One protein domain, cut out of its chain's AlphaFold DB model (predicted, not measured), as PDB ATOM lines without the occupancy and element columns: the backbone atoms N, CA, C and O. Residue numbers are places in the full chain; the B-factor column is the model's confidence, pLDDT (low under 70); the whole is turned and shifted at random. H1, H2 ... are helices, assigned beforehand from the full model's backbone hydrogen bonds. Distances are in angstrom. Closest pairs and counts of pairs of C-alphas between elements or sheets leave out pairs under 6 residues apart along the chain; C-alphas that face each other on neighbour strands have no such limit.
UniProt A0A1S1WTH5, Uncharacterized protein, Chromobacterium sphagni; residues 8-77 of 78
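What this domain is: This is residues 8 to 77 of the 78 residues of an uncharacterized protein of Chromobacterium sphagni (UniProt A0A1S1WTH5). The longest helix, H2, folds back into H3 as a hairpin; short H1 packs on both, with H4 on its other side. Residues 48 to 65 loop from H3 to H4. The printed part has 70 residues, four named helices, H1 to H4 in chain order, and no named strand: all helix. It is compact, radius of gyration of the C-alphas 12.0 A, spanning 32 by 26 by 25 A.

Where its parts are: Find C-alpha 20 at (16.203, -31.306, 11.020); from there H2, residues 20 to 34, runs 20.9 A. H3 is residues 36 to 47, 16.2 A; H1 is residues 8 to 16, 12.7 A; H4, residues 66 to 76, runs 15.6 A to C-alpha 76 at (-6.907, -37.038, 0.613).

How they stand to each other: Start at the hub, H1. Its closest C-alphas are Ile 14 to Arg 23 of H2, 5.4 A, a hairpin touching through H2's residues 23 to 27 alone; Val 11 to Val 42 of H3, 5.9 A, through H3's residues 42 to 46 alone, a steep tilt of 59 degrees; and Tyr 13 to Ala 70 of H4, 6.2 A. H4 is apart from H2 and H3. In the four helices every O i to N i+4 pair is within hydrogen-bond range.

The domain as a whole: The printed part has no cut. The link H3 to H4 is long. Residues 48 to 64, 66 to 67 and 69 to 77 have pLDDT under 70.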
ATOM      1  N   GLU A   8      -1.082 -37.211  14.827       82.25
ATOM      2  CA  GLU A   8      -0.744 -37.901  13.569       82.25
ATOM      3  C   GLU A   8      -0.520 -36.939  12.392       82.25
ATOM      4  O   GLU A   8       0.387 -37.137  11.582       82.25
ATOM      5  N   ALA A   9      -1.326 -35.879  12.308       82.25
ATOM      6  CA  ALA A   9      -1.261 -34.916  11.217       82.25
ATOM      7  C   ALA A   9      -0.019 -34.018  11.341       82.25
ATOM      8  O   ALA A   9       0.678 -33.784  10.352       82.25
ATOM      9  N   ASP A  10       0.308 -33.579  12.560       87.62
ATOM     10  CA  ASP A  10       1.529 -32.810  12.818       87.62
ATOM     11  C   ASP A  10       2.793 -33.673  12.661       87.62
ATOM     12  O   ASP A  10       3.789 -33.196  12.120       87.62
ATOM     13  N   VAL A  11       2.763 -34.958  13.042       86.62
ATOM     14  CA  VAL A  11       3.863 -35.908  12.781       86.62
ATOM     15  C   VAL A  11       4.129 -36.027  11.281       86.62
ATOM     16  O   VAL A  11       5.273 -35.893  10.843       86.62
ATOM     17  N   ALA A  12       3.086 -36.259  10.482       83.25
ATOM     18  CA  ALA A  12       3.216 -36.416   9.039       83.25
ATOM     19  C   ALA A  12       3.739 -35.135   8.364       83.25
ATOM     20  O   ALA A  12       4.642 -35.215   7.529       83.25
ATOM     21  N   TYR A  13       3.261 -33.962   8.787       83.69
ATOM     22  CA  TYR A  13       3.799 -32.677   8.335       83.69
ATOM     23  C   TYR A  13       5.278 -32.510   8.706       83.69
ATOM     24  O   TYR A  13       6.100 -32.176   7.853       83.69
ATOM     25  N   ILE A  14       5.652 -32.793   9.958       86.81
ATOM     26  CA  ILE A  14       7.040 -32.658  10.414       86.81
ATOM     27  C   ILE A  14       7.971 -33.569   9.609       86.81
ATOM     28  O   ILE A  14       9.056 -33.132   9.228       86.81
ATOM     29  N   ARG A  15       7.567 -34.799   9.277       83.44
ATOM     30  CA  ARG A  15       8.395 -35.689   8.443       83.44
ATOM     31  C   ARG A  15       8.670 -35.126   7.048       83.44
ATOM     32  O   ARG A  15       9.752 -35.354   6.509       83.44
ATOM     33  N   GLN A  16       7.736 -34.361   6.487       82.12
ATOM     34  CA  GLN A  16       7.886 -33.728   5.175       82.12
ATOM     35  C   GLN A  16       8.811 -32.500   5.195       82.12
ATOM     36  O   GLN A  16       9.213 -32.014   4.134       82.12
ATOM     37  N   LEU A  17       9.175 -31.992   6.379       82.19
ATOM     38  CA  LEU A  17      10.121 -30.888   6.487       82.19
ATOM     39  C   LEU A  17      11.535 -31.365   6.104       82.19
ATOM     40  O   LEU A  17      12.020 -32.364   6.649       82.19
ATOM     41  N   PRO A  18      12.226 -30.625   5.218       75.81
ATOM     42  CA  PRO A  18      13.419 -31.103   4.521       75.81
ATOM     43  C   PRO A  18      14.670 -31.089   5.398       75.81
ATOM     44  O   PRO A  18      15.662 -31.736   5.080       75.81
ATOM     45  N   THR A  19      14.652 -30.340   6.503       80.19
ATOM     46  CA  THR A  19      15.803 -30.221   7.396       80.19
ATOM     47  C   THR A  19      15.417 -30.505   8.836       80.19
ATOM     48  O   THR A  19      14.341 -30.130   9.309       80.19
ATOM     49  N   LEU A  20      16.355 -31.087   9.582       80.62
ATOM     50  CA  LEU A  20      16.203 -31.306  11.020       80.62
ATOM     51  C   LEU A  20      15.961 -29.993  11.787       80.62
ATOM     52  O   LEU A  20      15.259 -29.984  12.796       80.62
ATOM     53  N   ALA A  21      16.519 -28.875  11.310       81.25
ATOM     54  CA  ALA A  21      16.301 -27.557  11.902       81.25
ATOM     55  C   ALA A  21      14.832 -27.119  11.796       81.25
ATOM     56  O   ALA A  21      14.260 -26.668  12.788       81.25
ATOM     57  N   MET A  22      14.201 -27.318  10.633       83.12
ATOM     58  CA  MET A  22      12.780 -27.020  10.427       83.12
ATOM     59  C   MET A  22      11.889 -27.936  11.269       83.12
ATOM     60  O   MET A  22      10.978 -27.448  11.933       83.12
ATOM     61  N   ARG A  23      12.210 -29.236  11.342       86.75
ATOM     62  CA  ARG A  23      11.506 -30.197  12.213       86.75
ATOM     63  C   ARG A  23      11.525 -29.768  13.683       86.75
ATOM     64  O   ARG A  23      10.490 -29.731  14.344       86.75
ATOM     65  N   LYS A  24      12.699 -29.376  14.190       86.94
ATOM     66  CA  LYS A  24      12.866 -28.879  15.567       86.94
ATOM     67  C   LYS A  24      12.132 -27.559  15.808       86.94
ATOM     68  O   LYS A  24      11.565 -27.370  16.883       86.94
ATOM     69  N   ALA A  25      12.154 -26.648  14.834       89.81
ATOM     70  CA  ALA A  25      11.436 -25.380  14.922       89.81
ATOM     71  C   ALA A  25       9.921 -25.602  15.020       89.81
ATOM     72  O   ALA A  25       9.271 -24.972  15.856       89.81
ATOM     73  N   GLU A  26       9.386 -26.545  14.244       90.38
ATOM     74  CA  GLU A  26       7.962 -26.872  14.266       90.38
ATOM     75  C   GLU A  26       7.538 -27.536  15.578       90.38
ATOM     76  O   GLU A  26       6.578 -27.090  16.201       90.38
ATOM     77  N   LEU A  27       8.309 -28.500  16.094       90.06
ATOM     78  CA  LEU A  27       8.061 -29.076  17.424       90.06
ATOM     79  C   LEU A  27       8.024 -28.006  18.526       90.06
ATOM     80  O   LEU A  27       7.161 -28.026  19.404       90.06
ATOM     81  N   LYS A  28       8.935 -27.027  18.465       91.94
ATOM     82  CA  LYS A  28       8.959 -25.902  19.407       91.94
ATOM     83  C   LYS A  28       7.737 -24.992  19.252       91.94
ATOM     84  O   LYS A  28       7.251 -24.459  20.248       91.94
ATOM     85  N   ARG A  29       7.245 -24.792  18.025       92.44
ATOM     86  CA  ARG A  29       6.014 -24.036  17.758       92.44
ATOM     87  C   ARG A  29       4.802 -24.757  18.346       92.44
ATOM     88  O   ARG A  29       4.040 -24.120  19.066       92.44
ATOM     89  N   LEU A  30       4.673 -26.065  18.123       90.56
ATOM     90  CA  LEU A  30       3.579 -26.875  18.668       90.56
ATOM     91  C   LEU A  30       3.533 -26.826  20.198       90.56
ATOM     92  O   LEU A  30       2.456 -26.650  20.757       90.56
ATOM     93  N   GLY A  31       4.689 -26.859  20.868       89.38
ATOM     94  CA  GLY A  31       4.755 -26.697  22.328       89.38
ATOM     95  C   GLY A  31       4.199 -25.356  22.812       89.38
ATOM     96  O   GLY A  31       3.507 -25.292  23.821       89.38
ATOM     97  N   ARG A  32       4.409 -24.276  22.048       90.19
ATOM     98  CA  ARG A  32       3.858 -22.946  22.368       90.19
ATOM     99  C   ARG A  32       2.358 -22.831  22.105       90.19
ATOM    100  O   ARG A  32       1.693 -22.075  22.801       90.19
ATOM    101  N   VAL A  33       1.850 -23.515  21.081       88.88
ATOM    102  CA  VAL A  33       0.451 -23.392  20.635       88.88
ATOM    103  C   VAL A  33      -0.471 -24.343  21.398       88.88
ATOM    104  O   VAL A  33      -1.556 -23.943  21.809       88.88
ATOM    105  N   HIS A  34      -0.035 -25.585  21.600       86.50
ATOM    106  CA  HIS A  34      -0.841 -26.668  22.170       86.50
ATOM    107  C   HIS A  34      -0.350 -27.139  23.547       86.50
ATOM    108  O   HIS A  34      -1.026 -27.929  24.201       86.50
ATOM    109  N   GLY A  35       0.798 -26.638  24.008       88.88
ATOM    110  CA  GLY A  35       1.417 -27.013  25.277       88.88
ATOM    111  C   GLY A  35       2.499 -28.083  25.129       88.88
ATOM    112  O   GLY A  35       2.534 -28.860  24.171       88.88
ATOM    113  N   ASP A  36       3.388 -28.143  26.121       87.06
ATOM    114  CA  ASP A  36       4.551 -29.037  26.100       87.06
ATOM    115  C   ASP A  36       4.170 -30.527  26.100       87.06
ATOM    116  O   ASP A  36       4.890 -31.336  25.517       87.06
ATOM    117  N   GLY A  37       3.022 -30.892  26.688       87.94
ATOM    118  CA  GLY A  37       2.495 -32.262  26.638       87.94
ATOM    119  C   GLY A  37       2.181 -32.710  25.210       87.94
ATOM    120  O   GLY A  37       2.622 -33.775  24.787       87.94
ATOM    121  N   TYR A  38       1.535 -31.843  24.425       89.75
ATOM    122  CA  TYR A  38       1.245 -32.117  23.020       89.75
ATOM    123  C   TYR A  38       2.525 -32.258  22.189       89.75
ATOM    124  O   TYR A  38       2.684 -33.203  21.418       89.75
ATOM    125  N   ALA A  39       3.486 -31.348  22.373       89.12
ATOM    126  CA  ALA A  39       4.774 -31.438  21.686       89.12
ATOM    127  C   ALA A  39       5.556 -32.706  22.060       89.12
ATOM    128  O   ALA A  39       6.272 -33.259  21.219       89.12
ATOM    129  N   TRP A  40       5.426 -33.176  23.302       88.44
ATOM    130  CA  TRP A  40       6.016 -34.434  23.744       88.44
ATOM    131  C   TRP A  40       5.380 -35.641  23.047       88.44
ATOM    132  O   TRP A  40       6.124 -36.494  22.564       88.44
ATOM    133  N   ASP A  41       4.052 -35.681  22.913       89.31
ATOM    134  CA  ASP A  41       3.344 -36.749  22.191       89.31
ATOM    135  C   ASP A  41       3.753 -36.803  20.711       89.31
ATOM    136  O   ASP A  41       4.088 -37.873  20.196       89.31
ATOM    137  N   VAL A  42       3.827 -35.646  20.041       88.94
ATOM    138  CA  VAL A  42       4.308 -35.544  18.649       88.94
ATOM    139  C   VAL A  42       5.757 -36.016  18.531       88.94
ATOM    140  O   VAL A  42       6.079 -36.794  17.632       88.94
ATOM    141  N   ARG A  43       6.642 -35.600  19.445       88.31
ATOM    142  CA  ARG A  43       8.047 -36.037  19.431       88.31
ATOM    143  C   ARG A  43       8.173 -37.543  19.643       88.31
ATOM    144  O   ARG A  43       8.899 -38.199  18.907       88.31
ATOM    145  N   ARG A  44       7.427 -38.099  20.595       86.50
ATOM    146  CA  ARG A  44       7.404 -39.541  20.861       86.50
ATOM    147  C   ARG A  44       6.923 -40.338  19.645       86.50
ATOM    148  O   ARG A  44       7.470 -41.402  19.369       86.50
ATOM    149  N   ALA A  45       5.926 -39.834  18.923       86.31
ATOM    150  CA  ALA A  45       5.415 -40.465  17.709       86.31
ATOM    151  C   ALA A  45       6.392 -40.377  16.518       86.31
ATOM    152  O   ALA A  45       6.411 -41.281  15.685       86.31
ATOM    153  N   LEU A  46       7.228 -39.333  16.452       82.62
ATOM    154  CA  LEU A  46       8.333 -39.233  15.488       82.62
ATOM    155  C   LEU A  46       9.458 -40.226  15.807       82.62
ATOM    156  O   LEU A  46       9.917 -40.930  14.913       82.62
ATOM    157  N   ASP A  47       9.862 -40.322  17.076       76.56
ATOM    158  CA  ASP A  47      10.952 -41.208  17.508       76.56
ATOM    159  C   ASP A  47      10.558 -42.700  17.435       76.56
ATOM    160  O   ASP A  47      11.404 -43.566  17.218       76.56
ATOM    161  N   GLY A  48       9.267 -43.020  17.601       61.94
ATOM    162  CA  GLY A  48       8.736 -44.388  17.521       61.94
ATOM    163  C   GLY A  48       8.657 -44.969  16.104       61.94
ATOM    164  O   GLY A  48       8.427 -46.167  15.941       61.94
ATOM    165  N   SER A  49       8.850 -44.145  15.077       55.84
ATOM    166  CA  SER A  49       8.848 -44.554  13.675       55.84
ATOM    167  C   SER A  49      10.264 -44.558  13.116       55.84
ATOM    168  O   SER A  49      10.757 -43.528  12.677       55.84
ATOM    169  N   ALA A  50      10.901 -45.727  13.083       48.81
ATOM    170  CA  ALA A  50      12.239 -45.943  12.520       48.81
ATOM    171  C   ALA A  50      12.336 -45.763  10.981       48.81
ATOM    172  O   ALA A  50      13.302 -46.200  10.365       48.81
ATOM    173  N   GLU A  51      11.351 -45.123  10.350       49.56
ATOM    174  CA  GLU A  51      11.301 -44.836   8.913       49.56
ATOM    175  C   GLU A  51      11.661 -43.362   8.680       49.56
ATOM    176  O   GLU A  51      10.826 -42.547   8.287       49.56
ATOM    177  N   ASP A  52      12.903 -42.996   8.995       46.53
ATOM    178  CA  ASP A  52      13.431 -41.647   8.731       46.53
ATOM    179  C   ASP A  52      14.127 -41.544   7.356       46.53
ATOM    180  O   ASP A  52      14.581 -40.474   6.954       46.53
ATOM    181  N   GLU A  53      14.169 -42.630   6.578       45.81
ATOM    182  CA  GLU A  53      14.720 -42.637   5.221       45.81
ATOM    183  C   GLU A  53      13.614 -42.857   4.181       45.81
ATOM    184  O   GLU A  53      12.972 -43.900   4.170       45.81
ATOM    185  N   ARG A  54      13.485 -41.907   3.237       46.84
ATOM    186  CA  ARG A  54      12.669 -41.927   1.993       46.84
ATOM    187  C   ARG A  54      11.333 -41.175   1.979       46.84
ATOM    188  O   ARG A  54      10.449 -41.529   1.203       46.84
ATOM    189  N   LEU A  55      11.200 -40.062   2.695       47.59
ATOM    190  CA  LEU A  55      10.211 -39.058   2.285       47.59
ATOM    191  C   LEU A  55      10.896 -38.013   1.405       47.59
ATOM    192  O   LEU A  55      11.797 -37.303   1.848       47.59
ATOM    193  N   ALA A  56      10.504 -37.983   0.128       46.81
ATOM    194  CA  ALA A  56      10.948 -36.963  -0.813       46.81
ATOM    195  C   ALA A  56      10.599 -35.568  -0.255       46.81
ATOM    196  O   ALA A  56       9.525 -35.412   0.336       46.81
ATOM    197  N   PRO A  57      11.472 -34.559  -0.416       52.38
ATOM    198  CA  PRO A  57      11.181 -33.205   0.036       52.38
ATOM    199  C   PRO A  57       9.882 -32.704  -0.599       52.38
ATOM    200  O   PRO A  57       9.704 -32.828  -1.810       52.38
ATOM    201  N   LEU A  58       8.988 -32.109   0.194       53.75
ATOM    202  CA  LEU A  58       7.919 -31.300  -0.384       53.75
ATOM    203  C   LEU A  58       8.538 -30.060  -1.040       53.75
ATOM    204  O   LEU A  58       9.356 -29.374  -0.429       53.75
ATOM    205  N   GLU A  59       8.140 -29.745  -2.272       55.19
ATOM    206  CA  GLU A  59       8.468 -28.458  -2.889       55.19
ATOM    207  C   GLU A  59       7.587 -27.361  -2.270       55.19
ATOM    208  O   GLU A  59       6.448 -27.132  -2.677       55.19
ATOM    209  N   PHE A  60       8.117 -26.680  -1.250       53.84
ATOM    210  CA  PHE A  60       7.423 -25.616  -0.512       53.84
ATOM    211  C   PHE A  60       7.128 -24.361  -1.361       53.84
ATOM    212  O   PHE A  60       6.294 -23.549  -0.966       53.84
ATOM    213  N   GLU A  61       7.768 -24.189  -2.524       52.62
ATOM    214  CA  GLU A  61       7.708 -22.949  -3.319       52.62
ATOM    215  C   GLU A  61       6.354 -22.669  -4.003       52.62
ATOM    216  O   GLU A  61       6.136 -21.555  -4.474       52.62
ATOM    217  N   ARG A  62       5.407 -23.622  -4.046       54.00
ATOM    218  CA  ARG A  62       4.115 -23.432  -4.748       54.00
ATOM    219  C   ARG A  62       2.918 -23.037  -3.887       54.00
ATOM    220  O   ARG A  62       1.863 -22.753  -4.452       54.00
ATOM    221  N   HIS A  63       3.027 -23.011  -2.559       51.53
ATOM    222  CA  HIS A  63       1.850 -22.863  -1.697       51.53
ATOM    223  C   HIS A  63       1.931 -21.639  -0.781       51.53
ATOM    224  O   HIS A  63       2.862 -21.496   0.001       51.53
ATOM    225  N   ALA A  64       0.903 -20.783  -0.846       58.56
ATOM    226  CA  ALA A  64       0.749 -19.616   0.031       58.56
ATOM    227  C   ALA A  64       0.624 -19.992   1.525       58.56
ATOM    228  O   ALA A  64       0.945 -19.184   2.390       58.56
ATOM    229  N   ASP A  65       0.197 -21.227   1.813       70.50
ATOM    230  CA  ASP A  65       0.252 -21.864   3.131       70.50
ATOM    231  C   ASP A  65       0.715 -23.325   2.960       70.50
ATOM    232  O   ASP A  65      -0.095 -24.220   2.681       70.50
ATOM    233  N   PRO A  66       2.027 -23.588   3.076       64.75
ATOM    234  CA  PRO A  66       2.586 -24.916   2.849       64.75
ATOM    235  C   PRO A  66       2.112 -25.955   3.868       64.75
ATOM    236  O   PRO A  66       2.061 -27.143   3.554       64.75
ATOM    237  N   ARG A  67       1.738 -25.525   5.081       67.62
ATOM    238  CA  ARG A  67       1.253 -26.425   6.131       67.62
ATOM    239  C   ARG A  67      -0.176 -26.861   5.844       67.62
ATOM    240  O   ARG A  67      -0.460 -28.054   5.908       67.62
ATOM    241  N   ALA A  68      -1.058 -25.933   5.479       70.06
ATOM    242  CA  ALA A  68      -2.419 -26.287   5.078       70.06
ATOM    243  C   ALA A  68      -2.427 -27.217   3.849       70.06
ATOM    244  O   ALA A  68      -3.183 -28.188   3.821       70.06
ATOM    245  N   ALA A  69      -1.545 -26.971   2.872       67.25
ATOM    246  CA  ALA A  69      -1.387 -27.834   1.700       67.25
ATOM    247  C   ALA A  69      -0.914 -29.250   2.075       67.25
ATOM    248  O   ALA A  69      -1.508 -30.235   1.633       67.25
ATOM    249  N   ALA A  70       0.100 -29.359   2.939       65.81
ATOM    250  CA  ALA A  70       0.603 -30.637   3.439       65.81
ATOM    251  C   ALA A  70      -0.469 -31.436   4.198       65.81
ATOM    252  O   ALA A  70      -0.693 -32.614   3.914       65.81
ATOM    253  N   LEU A  71      -1.181 -30.783   5.123       66.00
ATOM    254  CA  LEU A  71      -2.255 -31.405   5.901       66.00
ATOM    255  C   LEU A  71      -3.420 -31.869   5.008       66.00
ATOM    256  O   LEU A  71      -3.972 -32.947   5.226       66.00
ATOM    257  N   SER A  72      -3.765 -31.098   3.971       64.31
ATOM    258  CA  SER A  72      -4.801 -31.466   2.998       64.31
ATOM    259  C   SER A  72      -4.394 -32.658   2.123       64.31
ATOM    260  O   SER A  72      -5.214 -33.548   1.892       64.31
ATOM    261  N   ALA A  73      -3.131 -32.730   1.687       59.59
ATOM    262  CA  ALA A  73      -2.622 -33.853   0.898       59.59
ATOM    263  C   ALA A  73      -2.667 -35.180   1.675       59.59
ATOM    264  O   ALA A  73      -3.006 -36.218   1.113       59.59
ATOM    265  N   ILE A  74      -2.388 -35.140   2.982       58.19
ATOM    266  CA  ILE A  74      -2.477 -36.314   3.861       58.19
ATOM    267  C   ILE A  74      -3.941 -36.749   4.056       58.19
ATOM    268  O   ILE A  74      -4.227 -37.943   4.067       58.19
ATOM    269  N   ALA A  75      -4.878 -35.801   4.166       56.66
ATOM    270  CA  ALA A  75      -6.304 -36.101   4.326       56.66
ATOM    271  C   ALA A  75      -6.938 -36.759   3.081       56.66
ATOM    272  O   ALA A  75      -7.870 -37.547   3.227       56.66
ATOM    273  N   HIS A  76      -6.432 -36.462   1.880       48.84
ATOM    274  CA  HIS A  76      -6.907 -37.038   0.613       48.84
ATOM    275  C   HIS A  76      -6.271 -38.384   0.237       48.84
ATOM    276  O   HIS A  76      -6.750 -39.035  -0.688       48.84
ATOM    277  N   ALA A  77      -5.213 -38.815   0.926       48.28
ATOM    278  CA  ALA A  77      -4.541 -40.091   0.674       48.28
ATOM    279  C   ALA A  77      -5.195 -41.292   1.399       48.28
ATOM    280  O   ALA A  77      -4.566 -42.345   1.511       48.28
TER     281      ALA A  77